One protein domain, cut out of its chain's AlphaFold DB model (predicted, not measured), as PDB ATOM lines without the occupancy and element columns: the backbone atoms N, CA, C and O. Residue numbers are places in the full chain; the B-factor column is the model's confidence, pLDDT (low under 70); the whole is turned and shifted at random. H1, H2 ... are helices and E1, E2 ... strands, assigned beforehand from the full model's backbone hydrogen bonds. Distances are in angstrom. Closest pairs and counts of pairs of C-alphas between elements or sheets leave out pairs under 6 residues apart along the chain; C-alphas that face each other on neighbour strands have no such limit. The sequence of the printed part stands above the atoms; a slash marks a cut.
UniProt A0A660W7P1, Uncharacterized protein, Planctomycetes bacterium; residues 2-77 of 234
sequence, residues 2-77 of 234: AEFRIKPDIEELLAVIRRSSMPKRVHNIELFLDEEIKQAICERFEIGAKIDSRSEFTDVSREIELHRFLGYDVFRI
ATOM      1  N   ALA A   2     227.748 175.304 205.737       51.50
ATOM      2  CA  ALA A   2     228.592 175.374 206.923       51.50
ATOM      3  C   ALA A   2     229.314 176.731 206.942       51.50
ATOM      4  O   ALA A   2     229.975 177.106 205.975       51.50
ATOM      5  N   GLU A   3     229.117 177.503 208.004       54.31
ATOM      6  CA  GLU A   3     229.826 178.760 208.208       54.31
ATOM      7  C   GLU A   3     231.245 178.409 208.678       54.31
ATOM      8  O   GLU A   3     231.430 177.857 209.764       54.31
ATOM      9  N   PHE A   4     232.255 178.643 207.835       63.28
ATOM     10  CA  PHE A   4     233.643 178.328 208.178       63.28
ATOM     11  C   PHE A   4     234.127 179.283 209.272       63.28
ATOM     12  O   PHE A   4     234.409 180.456 209.015       63.28
ATOM     13  N   ARG A   5     234.213 178.783 210.507       73.00
ATOM     14  CA  ARG A   5     234.674 179.570 211.661       73.00
ATOM     15  C   ARG A   5     236.165 179.920 211.572       73.00
ATOM     16  O   ARG A   5     236.584 180.916 212.153       73.00
ATOM     17  N   ILE A   6     236.944 179.119 210.846       86.44
ATOM     18  CA  ILE A   6     238.375 179.319 210.600       86.44
ATOM     19  C   ILE A   6     238.576 179.418 209.090       86.44
ATOM     20  O   ILE A   6     238.063 178.592 208.339       86.44
ATOM     21  N   LYS A   7     239.299 180.449 208.650       90.50
ATOM     22  CA  LYS A   7     239.709 180.613 207.255       90.50
ATOM     23  C   LYS A   7     241.198 180.273 207.144       90.50
ATOM     24  O   LYS A   7     241.947 180.728 208.012       90.50
ATOM     25  N   PRO A   8     241.615 179.529 206.105       95.44
ATOM     26  CA  PRO A   8     243.029 179.348 205.811       95.44
ATOM     27  C   PRO A   8     243.745 180.697 205.645       95.44
ATOM     28  O   PRO A   8     243.164 181.643 205.102       95.44
ATOM     29  N   ASP A   9     244.967 180.785 206.148       96.81
ATOM     30  CA  ASP A   9     245.887 181.916 206.092       96.81
ATOM     31  C   ASP A   9     247.315 181.369 205.930       96.81
ATOM     32  O   ASP A   9     248.077 181.198 206.888       96.81
ATOM     33  N   ILE A  10     247.654 181.038 204.683       97.69
ATOM     34  CA  ILE A  10     248.972 180.523 204.316       97.69
ATOM     35  C   ILE A  10     250.113 181.475 204.684       97.69
ATOM     36  O   ILE A  10     251.172 181.030 205.122       97.69
ATOM     37  N   GLU A  11     249.910 182.785 204.563       97.62
ATOM     38  CA  GLU A  11     250.950 183.768 204.863       97.62
ATOM     39  C   GLU A  11     251.265 183.813 206.361       97.62
ATOM     40  O   GLU A  11     252.437 183.886 206.740       97.62
ATOM     41  N   GLU A  12     250.250 183.699 207.224       97.56
ATOM     42  CA  GLU A  12     250.467 183.547 208.662       97.56
ATOM     43  C   GLU A  12     251.234 182.257 208.981       97.56
ATOM     44  O   GLU A  12     252.234 182.319 209.704       97.56
ATOM     45  N   LEU A  13     250.837 181.113 208.404       97.25
ATOM     46  CA  LEU A  13     251.556 179.848 208.600       97.25
ATOM     47  C   LEU A  13     253.034 179.989 208.208       97.25
ATOM     48  O   LEU A  13     253.926 179.620 208.975       97.25
ATOM     49  N   LEU A  14     253.314 180.558 207.034       97.50
ATOM     50  CA  LEU A  14     254.678 180.755 206.552       97.50
ATOM     51  C   LEU A  14     255.481 181.709 207.449       97.50
ATOM     52  O   LEU A  14     256.671 181.481 207.677       97.50
ATOM     53  N   ALA A  15     254.857 182.759 207.984       98.00
ATOM     54  CA  ALA A  15     255.497 183.663 208.937       98.00
ATOM     55  C   ALA A  15     255.818 182.966 210.275       98.00
ATOM     56  O   ALA A  15     256.896 183.172 210.842       98.00
ATOM     57  N   VAL A  16     254.940 182.077 210.747       97.25
ATOM     58  CA  VAL A  16     255.170 181.257 211.946       97.25
ATOM     59  C   VAL A  16     256.310 180.257 211.726       97.25
ATOM     60  O   VAL A  16     257.221 180.197 212.553       97.25
ATOM     61  N   ILE A  17     256.331 179.532 210.598       95.88
ATOM     62  CA  ILE A  17     257.414 178.586 210.250       95.88
ATOM     63  C   ILE A  17     258.766 179.310 210.187       95.88
ATOM     64  O   ILE A  17     259.757 178.839 210.747       95.88
ATOM     65  N   ARG A  18     258.804 180.499 209.572       97.19
ATOM     66  CA  ARG A  18     260.006 181.352 209.496       97.19
ATOM     67  C   ARG A  18     260.349 182.049 210.814       97.19
ATOM     68  O   ARG A  18     261.353 182.756 210.878       97.19
ATOM     69  N   ARG A  19     259.537 181.866 211.861       96.81
ATOM     70  CA  ARG A  19     259.669 182.511 213.177       96.81
ATOM     71  C   ARG A  19     259.704 184.044 213.102       96.81
ATOM     72  O   ARG A  19     260.359 184.686 213.920       96.81
ATOM     73  N   SER A  20     259.008 184.638 212.132       97.81
ATOM     74  CA  SER A  20     258.945 186.093 211.942       97.81
ATOM     75  C   SER A  20     257.738 186.751 212.622       97.81
ATOM     76  O   SER A  20     257.727 187.970 212.792       97.81
ATOM     77  N   SER A  21     256.745 185.972 213.056       96.69
ATOM     78  CA  SER A  21     255.590 186.460 213.819       96.69
ATOM     79  C   SER A  21     255.098 185.438 214.841       96.69
ATOM     80  O   SER A  21     255.268 184.234 214.668       96.69
ATOM     81  N   MET A  22     254.430 185.923 215.890       96.25
ATOM     82  CA  MET A  22     253.677 185.059 216.801       96.25
ATOM     83  C   MET A  22     252.360 184.613 216.147       96.25
ATOM     84  O   MET A  22     251.700 185.453 215.528       96.25
ATOM     85  N   PRO A  23     251.953 183.341 216.305       95.94
ATOM     86  CA  PRO A  23     250.692 182.847 215.758       95.94
ATOM     87  C   PRO A  23     249.485 183.506 216.442       95.94
ATOM     88  O   PRO A  23     249.429 183.576 217.672       95.94
ATOM     89  N   LYS A  24     248.477 183.931 215.670       94.25
ATOM     90  CA  LYS A  24     247.160 184.354 216.192       94.25
ATOM     91  C   LYS A  24     246.280 183.152 216.537       94.25
ATOM     92  O   LYS A  24     245.337 183.286 217.316       94.25
ATOM     93  N   ARG A  25     246.581 181.985 215.958       93.19
ATOM     94  CA  ARG A  25     245.944 180.692 216.235       93.19
ATOM     95  C   ARG A  25     246.930 179.542 216.061       93.19
ATOM     96  O   ARG A  25     247.967 179.692 215.431       93.19
ATOM     97  N   VAL A  26     246.572 178.367 216.565       92.62
ATOM     98  CA  VAL A  26     247.300 177.142 216.222       92.62
ATOM     99  C   VAL A  26     247.029 176.807 214.752       92.62
ATOM    100  O   VAL A  26     245.872 176.774 214.319       92.62
ATOM    101  N   HIS A  27     248.101 176.596 213.993       95.00
ATOM    102  CA  HIS A  27     248.047 176.046 212.642       95.00
ATOM    103  C   HIS A  27     248.251 174.534 212.718       95.00
ATOM    104  O   HIS A  27     249.057 174.067 213.523       95.00
ATOM    105  N   ASN A  28     247.524 173.790 211.889       92.69
ATOM    106  CA  ASN A  28     247.646 172.338 211.800       92.69
ATOM    107  C   ASN A  28     248.311 171.977 210.476       92.69
ATOM    108  O   ASN A  28     248.028 172.591 209.446       92.69
ATOM    109  N   ILE A  29     249.181 170.977 210.522       93.06
ATOM    110  CA  ILE A  29     249.825 170.392 209.357       93.06
ATOM    111  C   ILE A  29     250.003 168.900 209.649       93.06
ATOM    112  O   ILE A  29     250.440 168.545 210.740       93.06
ATOM    113  N   GLU A  30     249.598 168.041 208.720       92.19
ATOM    114  CA  GLU A  30     249.528 166.587 208.924       92.19
ATOM    115  C   GLU A  30     250.199 165.859 207.773       92.19
ATOM    116  O   GLU A  30     249.977 166.238 206.622       92.19
ATOM    117  N   LEU A  31     250.935 164.787 208.084       90.00
ATOM    118  CA  LEU A  31     251.629 163.959 207.094       90.00
ATOM    119  C   LEU A  31     250.654 163.404 206.043       90.00
ATOM    120  O   LEU A  31     250.917 163.476 204.846       90.00
ATOM    121  N   PHE A  32     249.515 162.870 206.484       88.44
ATOM    122  CA  PHE A  32     248.358 162.541 205.653       88.44
ATOM    123  C   PHE A  32     247.124 162.313 206.535       88.44
ATOM    124  O   PHE A  32     247.228 162.098 207.740       88.44
ATOM    125  N   LEU A  33     245.945 162.344 205.912       91.75
ATOM    126  CA  LEU A  33     244.701 161.849 206.497       91.75
ATOM    127  C   LEU A  33     244.342 160.536 205.793       91.75
ATOM    128  O   LEU A  33     244.443 160.465 204.569       91.75
ATOM    129  N   ASP A  34     243.915 159.517 206.535       90.19
ATOM    130  CA  ASP A  34     243.454 158.263 205.927       90.19
ATOM    131  C   ASP A  34     242.209 158.498 205.059       90.19
ATOM    132  O   ASP A  34     241.294 159.234 205.451       90.19
ATOM    133  N   GLU A  35     242.137 157.839 203.902       89.69
ATOM    134  CA  GLU A  35     241.034 158.001 202.945       89.69
ATOM    135  C   GLU A  35     239.664 157.693 203.563       89.69
ATOM    136  O   GLU A  35     238.697 158.415 203.323       89.69
ATOM    137  N   GLU A  36     239.570 156.690 204.438       89.38
ATOM    138  CA  GLU A  36     238.329 156.353 205.144       89.38
ATOM    139  C   GLU A  36     237.862 157.496 206.056       89.38
ATOM    140  O   GLU A  36     236.661 157.742 206.202       89.38
ATOM    141  N   ILE A  37     238.808 158.219 206.664       92.06
ATOM    142  CA  ILE A  37     238.520 159.364 207.529       92.06
ATOM    143  C   ILE A  37     238.100 160.560 206.680       92.06
ATOM    144  O   ILE A  37     237.090 161.201 206.992       92.06
ATOM    145  N   LYS A  38     238.810 160.827 205.576       93.88
ATOM    146  CA  LYS A  38     238.424 161.860 204.606       93.88
ATOM    147  C   LYS A  38     237.005 161.616 204.090       93.88
ATOM    148  O   LYS A  38     236.183 162.536 204.125       93.88
ATOM    149  N   GLN A  39     236.692 160.384 203.686       92.31
ATOM    150  CA  GLN A  39     235.375 159.990 203.189       92.31
ATOM    151  C   GLN A  39     234.290 160.199 204.249       92.31
ATOM    152  O   GLN A  39     233.299 160.879 203.978       92.31
ATOM    153  N   ALA A  40     234.495 159.698 205.470       93.69
ATOM    154  CA  ALA A  40     233.521 159.837 206.550       93.69
ATOM    155  C   ALA A  40     233.220 161.309 206.891       93.69
ATOM    156  O   ALA A  40     232.073 161.665 207.172       93.69
ATOM    157  N   ILE A  41     234.233 162.185 206.851       94.75
ATOM    158  CA  ILE A  41     234.055 163.629 207.056       94.75
ATOM    159  C   ILE A  41     233.296 164.245 205.876       94.75
ATOM    160  O   ILE A  41     232.332 164.983 206.095       94.75
ATOM    161  N   CYS A  42     233.691 163.929 204.639       94.31
ATOM    162  CA  CYS A  42     233.040 164.467 203.446       94.31
ATOM    163  C   CYS A  42     231.557 164.095 203.384       94.31
ATOM    164  O   CYS A  42     230.725 164.967 203.148       94.31
ATOM    165  N   GLU A  43     231.215 162.838 203.661       93.44
ATOM    166  CA  GLU A  43     229.831 162.360 203.687       93.44
ATOM    167  C   GLU A  43     229.023 163.028 204.800       93.44
ATOM    168  O   GLU A  43     227.932 163.545 204.561       93.44
ATOM    169  N   ARG A  44     229.572 163.075 206.020       94.81
ATOM    170  CA  ARG A  44     228.876 163.632 207.186       94.81
ATOM    171  C   ARG A  44     228.533 165.113 207.030       94.81
ATOM    172  O   ARG A  44     227.524 165.557 207.578       94.81
ATOM    173  N   PHE A  45     229.390 165.875 206.359       93.62
ATOM    174  CA  PHE A  45     229.253 167.327 206.219       93.62
ATOM    175  C   PHE A  45     228.941 167.777 204.785       93.62
ATOM    176  O   PHE A  45     228.972 168.977 204.512       93.62
ATOM    177  N   GLU A  46     228.619 166.836 203.890       93.19
ATOM    178  CA  GLU A  46     228.289 167.078 202.476       93.19
ATOM    179  C   GLU A  46     229.371 167.889 201.726       93.19
ATOM    180  O   GLU A  46     229.082 168.718 200.854       93.19
ATOM    181  N   ILE A  47     230.643 167.668 202.074       92.19
ATOM    182  CA  ILE A  47     231.787 168.359 201.465       92.19
ATOM    183  C   ILE A  47     231.991 167.824 200.050       92.19
ATOM    184  O   ILE A  47     231.966 166.620 199.806       92.19
ATOM    185  N   GLY A  48     232.199 168.731 199.097       87.00
ATOM    186  CA  GLY A  48     232.464 168.359 197.712       87.00
ATOM    187  C   GLY A  48     231.232 167.932 196.906       87.00
ATOM    188  O   GLY A  48     231.377 167.580 195.741       87.00
ATOM    189  N   ALA A  49     230.011 168.040 197.448       85.62
ATOM    190  CA  ALA A  49     228.768 167.682 196.743       85.62
ATOM    191  C   ALA A  49     228.521 168.464 195.430       85.62
ATOM    192  O   ALA A  49     227.682 168.076 194.619       85.62
ATOM    193  N   LYS A  50     229.227 169.584 195.231       85.25
ATOM    194  CA  LYS A  50     229.162 170.427 194.024       85.25
ATOM    195  C   LYS A  50     230.339 170.227 193.067       85.25
ATOM    196  O   LYS A  50     230.386 170.905 192.044       85.25
ATOM    197  N   ILE A  51     231.296 169.373 193.417       87.88
ATOM    198  CA  ILE A  51     232.453 169.095 192.568       87.88
ATOM    199  C   ILE A  51     231.969 168.274 191.376       87.88
ATOM    200  O   ILE A  51     231.225 167.305 191.538       87.88
ATOM    201  N   ASP A  52     232.370 168.684 190.176       84.50
ATOM    202  CA  ASP A  52     232.064 167.942 188.959       84.50
ATOM    203  C   ASP A  52     232.817 166.611 188.965       84.50
ATOM    204  O   ASP A  52     234.035 166.585 188.811       84.50
ATOM    205  N   SER A  53     232.081 165.507 189.103       81.75
ATOM    206  CA  SER A  53     232.629 164.148 189.125       81.75
ATOM    207  C   SER A  53     233.247 163.700 187.799       81.75
ATOM    208  O   SER A  53     233.820 162.614 187.730       81.75
ATOM    209  N   ARG A  54     233.115 164.500 186.733       83.25
ATOM    210  CA  ARG A  54     233.738 164.250 185.426       83.25
ATOM    211  C   ARG A  54     235.092 164.936 185.263       83.25
ATOM    212  O   ARG A  54     235.745 164.711 184.247       83.25
ATOM    213  N   SER A  55     235.500 165.774 186.217       85.62
ATOM    214  CA  SER A  55     236.813 166.417 186.196       85.62
ATOM    215  C   SER A  55     237.908 165.394 186.495       85.62
ATOM    216  O   SER A  55     237.800 164.628 187.453       85.62
ATOM    217  N   GLU A  56     238.996 165.422 185.729       88.88
ATOM    218  CA  GLU A  56     240.197 164.613 185.985       88.88
ATOM    219  C   GLU A  56     240.772 164.859 187.393       88.88
ATOM    220  O   GLU A  56     241.260 163.944 188.045       88.88
ATOM    221  N   PHE A  57     240.607 166.078 187.914       93.12
ATOM    222  CA  PHE A  57     241.107 166.508 189.223       93.12
ATOM    223  C   PHE A  57     240.008 166.542 190.298       93.12
ATOM    224  O   PHE A  57     240.041 167.374 191.208       93.12
ATOM    225  N   THR A  58     239.006 165.658 190.196       91.94
ATOM    226  CA  THR A  58     237.908 165.561 191.179       91.94
ATOM    227  C   THR A  58     238.436 165.317 192.593       91.94
ATOM    228  O   THR A  58     237.994 165.984 193.529       91.94
ATOM    229  N   ASP A  59     239.407 164.415 192.756       90.12
ATOM    230  CA  ASP A  59     239.960 164.098 194.077       90.12
ATOM    231  C   ASP A  59     240.754 165.274 194.649       90.12
ATOM    232  O   ASP A  59     240.522 165.673 195.786       90.12
ATOM    233  N   VAL A  60     241.576 165.938 193.829       94.25
ATOM    234  CA  VAL A  60     242.303 167.157 194.229       94.25
ATOM    235  C   VAL A  60     241.337 168.277 194.629       94.25
ATOM    236  O   VAL A  60     241.543 168.967 195.623       94.25
ATOM    237  N   SER A  61     240.235 168.439 193.893       94.88
ATOM    238  CA  SER A  61     239.192 169.412 194.236       94.88
ATOM    239  C   SER A  61     238.536 169.088 195.583       94.88
ATOM    240  O   SER A  61     238.213 169.997 196.351       94.88
ATOM    241  N   ARG A  62     238.341 167.797 195.890       94.06
ATOM    242  CA  ARG A  62     237.792 167.346 197.176       94.06
ATOM    243  C   ARG A  62     238.767 167.634 198.313       94.06
ATOM    244  O   ARG A  62     238.317 168.097 199.358       94.06
ATOM    245  N   GLU A  63     240.066 167.438 198.093       95.12
ATOM    246  CA  GLU A  63     241.107 167.773 199.071       95.12
ATOM    247  C   GLU A  63     241.073 169.250 199.461       95.12
ATOM    248  O   GLU A  63     241.111 169.559 200.652       95.12
ATOM    249  N   ILE A  64     240.923 170.157 198.487       95.38
ATOM    250  CA  ILE A  64     240.815 171.602 198.748       95.38
ATOM    251  C   ILE A  64     239.630 171.892 199.672       95.38
ATOM    252  O   ILE A  64     239.792 172.552 200.699       95.38
ATOM    253  N   GLU A  65     238.438 171.404 199.326       94.75
ATOM    254  CA  GLU A  65     237.225 171.684 200.101       94.75
ATOM    255  C   GLU A  65     237.268 171.040 201.496       94.75
ATOM    256  O   GLU A  65     236.859 171.671 202.475       94.75
ATOM    257  N   LEU A  66     237.814 169.825 201.611       94.94
ATOM    258  CA  LEU A  66     237.998 169.131 202.884       94.94
ATOM    259  C   LEU A  66     238.969 169.882 203.799       94.94
ATOM    260  O   LEU A  66     238.628 170.201 204.938       94.94
ATOM    261  N   HIS A  67     240.164 170.202 203.309       95.38
ATOM    262  CA  HIS A  67     241.187 170.871 204.108       95.38
ATOM    263  C   HIS A  67     240.777 172.295 204.473       95.38
ATOM    264  O   HIS A  67     240.966 172.724 205.614       95.38
ATOM    265  N   ARG A  68     240.096 172.995 203.562       93.88
ATOM    266  CA  ARG A  68     239.469 174.286 203.855       93.88
ATOM    267  C   ARG A  68     238.414 174.172 204.954       93.88
ATOM    268  O   ARG A  68     238.364 175.039 205.826       93.88
ATOM    269  N   PHE A  69     237.587 173.125 204.936       93.31
ATOM    270  CA  PHE A  69     236.590 172.869 205.979       93.31
ATOM    271  C   PHE A  69     237.217 172.584 207.340       93.31
ATOM    272  O   PHE A  69     236.752 173.107 208.354       93.31
ATOM    273  N   LEU A  70     238.294 171.806 207.355       93.19
ATOM    274  CA  LEU A  70     239.030 171.464 208.567       93.19
ATOM    275  C   LEU A  70     239.940 172.606 209.072       93.19
ATOM    276  O   LEU A  70     240.435 172.538 210.196       93.19
ATOM    277  N   GLY A  71     240.112 173.678 208.290       93.31
ATOM    278  CA  GLY A  71     240.880 174.867 208.671       93.31
ATOM    279  C   GLY A  71     242.391 174.743 208.454       93.31
ATOM    280  O   GLY A  71     243.154 175.440 209.126       93.31
ATOM    281  N   TYR A  72     242.816 173.863 207.545       95.81
ATOM    282  CA  TYR A  72     244.211 173.720 207.141       95.81
ATOM    283  C   TYR A  72     244.630 174.826 206.177       95.81
ATOM    284  O   TYR A  72     243.898 175.193 205.258       95.81
ATOM    285  N   ASP A  73     245.843 175.324 206.391       97.38
ATOM    286  CA  ASP A  73     246.489 176.339 205.557       97.38
ATOM    287  C   ASP A  73     247.238 175.714 204.384       97.38
ATOM    288  O   ASP A  73     247.277 176.278 203.293       97.38
ATOM    289  N   VAL A  74     247.792 174.523 204.612       97.19
ATOM    290  CA  VAL A  74     248.383 173.666 203.590       97.19
ATOM    291  C   VAL A  74     247.944 172.225 203.770       97.19
ATOM    292  O   VAL A  74     247.604 171.813 204.879       97.19
ATOM    293  N   PHE A  75     247.999 171.453 202.694       96.44
ATOM    294  CA  PHE A  75     247.743 170.020 202.725       96.44
ATOM    295  C   PHE A  75     248.703 169.265 201.814       96.44
ATOM    296  O   PHE A  75     249.244 169.835 200.862       96.44
ATOM    297  N   ARG A  76     248.912 167.983 202.122       95.25
ATOM    298  CA  ARG A  76     249.745 167.113 201.301       95.25
ATOM    299  C   ARG A  76     248.998 166.721 200.026       95.25
ATOM    300  O   ARG A  76     247.843 166.303 200.100       95.25
ATOM    301  N   ILE A  77     249.669 166.795 198.883       93.38
ATOM    302  CA  ILE A  77     249.236 166.177 197.632       93.38
ATOM    303  C   ILE A  77     250.282 165.155 197.199       93.38
ATOM    304  O   ILE A  77     251.416 165.518 196.935       93.38
TER     305      ILE A  77
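What this domain is: This is residues 2 to 77 of the 234 residues of an uncharacterized protein of Planctomycetes bacterium (UniProt A0A660W7P1). Helices H2 and H3, set at a steep angle, form one end of an elongated model; short helix H1 forms the other, with strand E1 between H3 and H1. A long loop, residues 18 to 34, leads from H1 back to H2. The printed part has 76 residues with three named helices and one named strand, ordered H1, H2, H3, E1; it is mostly helix, with under half of its residues in named elements. It is only just loose, close to compact, with a radius of gyration of the C-alphas of 13.8 A and spans of 42 by 25 by 20 A.

How they stand to each other: H1, residues 10 to 17, is apart from H2, residues 35 to 45. H2 only just touches H3, residues 58 to 70, with 3 pairs of C-alphas within 8 A; H3 does so with Leu 66 alone, and the closest C-alphas, of Cys 42 and Leu 66, are 6.8 A apart. Their tilt is steep, 67 degrees, the same way. E1, residues 74 to 76, pairs with no named strand; its closest C-alpha to H3 is Phe 75, 6.8 A from that of His 67. In H1, H2 and H3 every O i to N i+4 pair is within hydrogen-bond range.

Where its parts are: H1 begins at C-alpha 10 (248.972, 180.523, 204.316) and is 10.5 A long; H2 is 15.4 A, H3 18.4 A and E1 7.1 A, ending at C-alpha 76 (249.745, 167.113, 201.301).

The domain as a whole: The C-alphas farthest apart, of Ser 20 and Arg 54, are 42.6 A apart. The printed part has no cut. The links H1 to H2 and H2 to H3 are long. Residues 2 to 4 have pLDDT under 70.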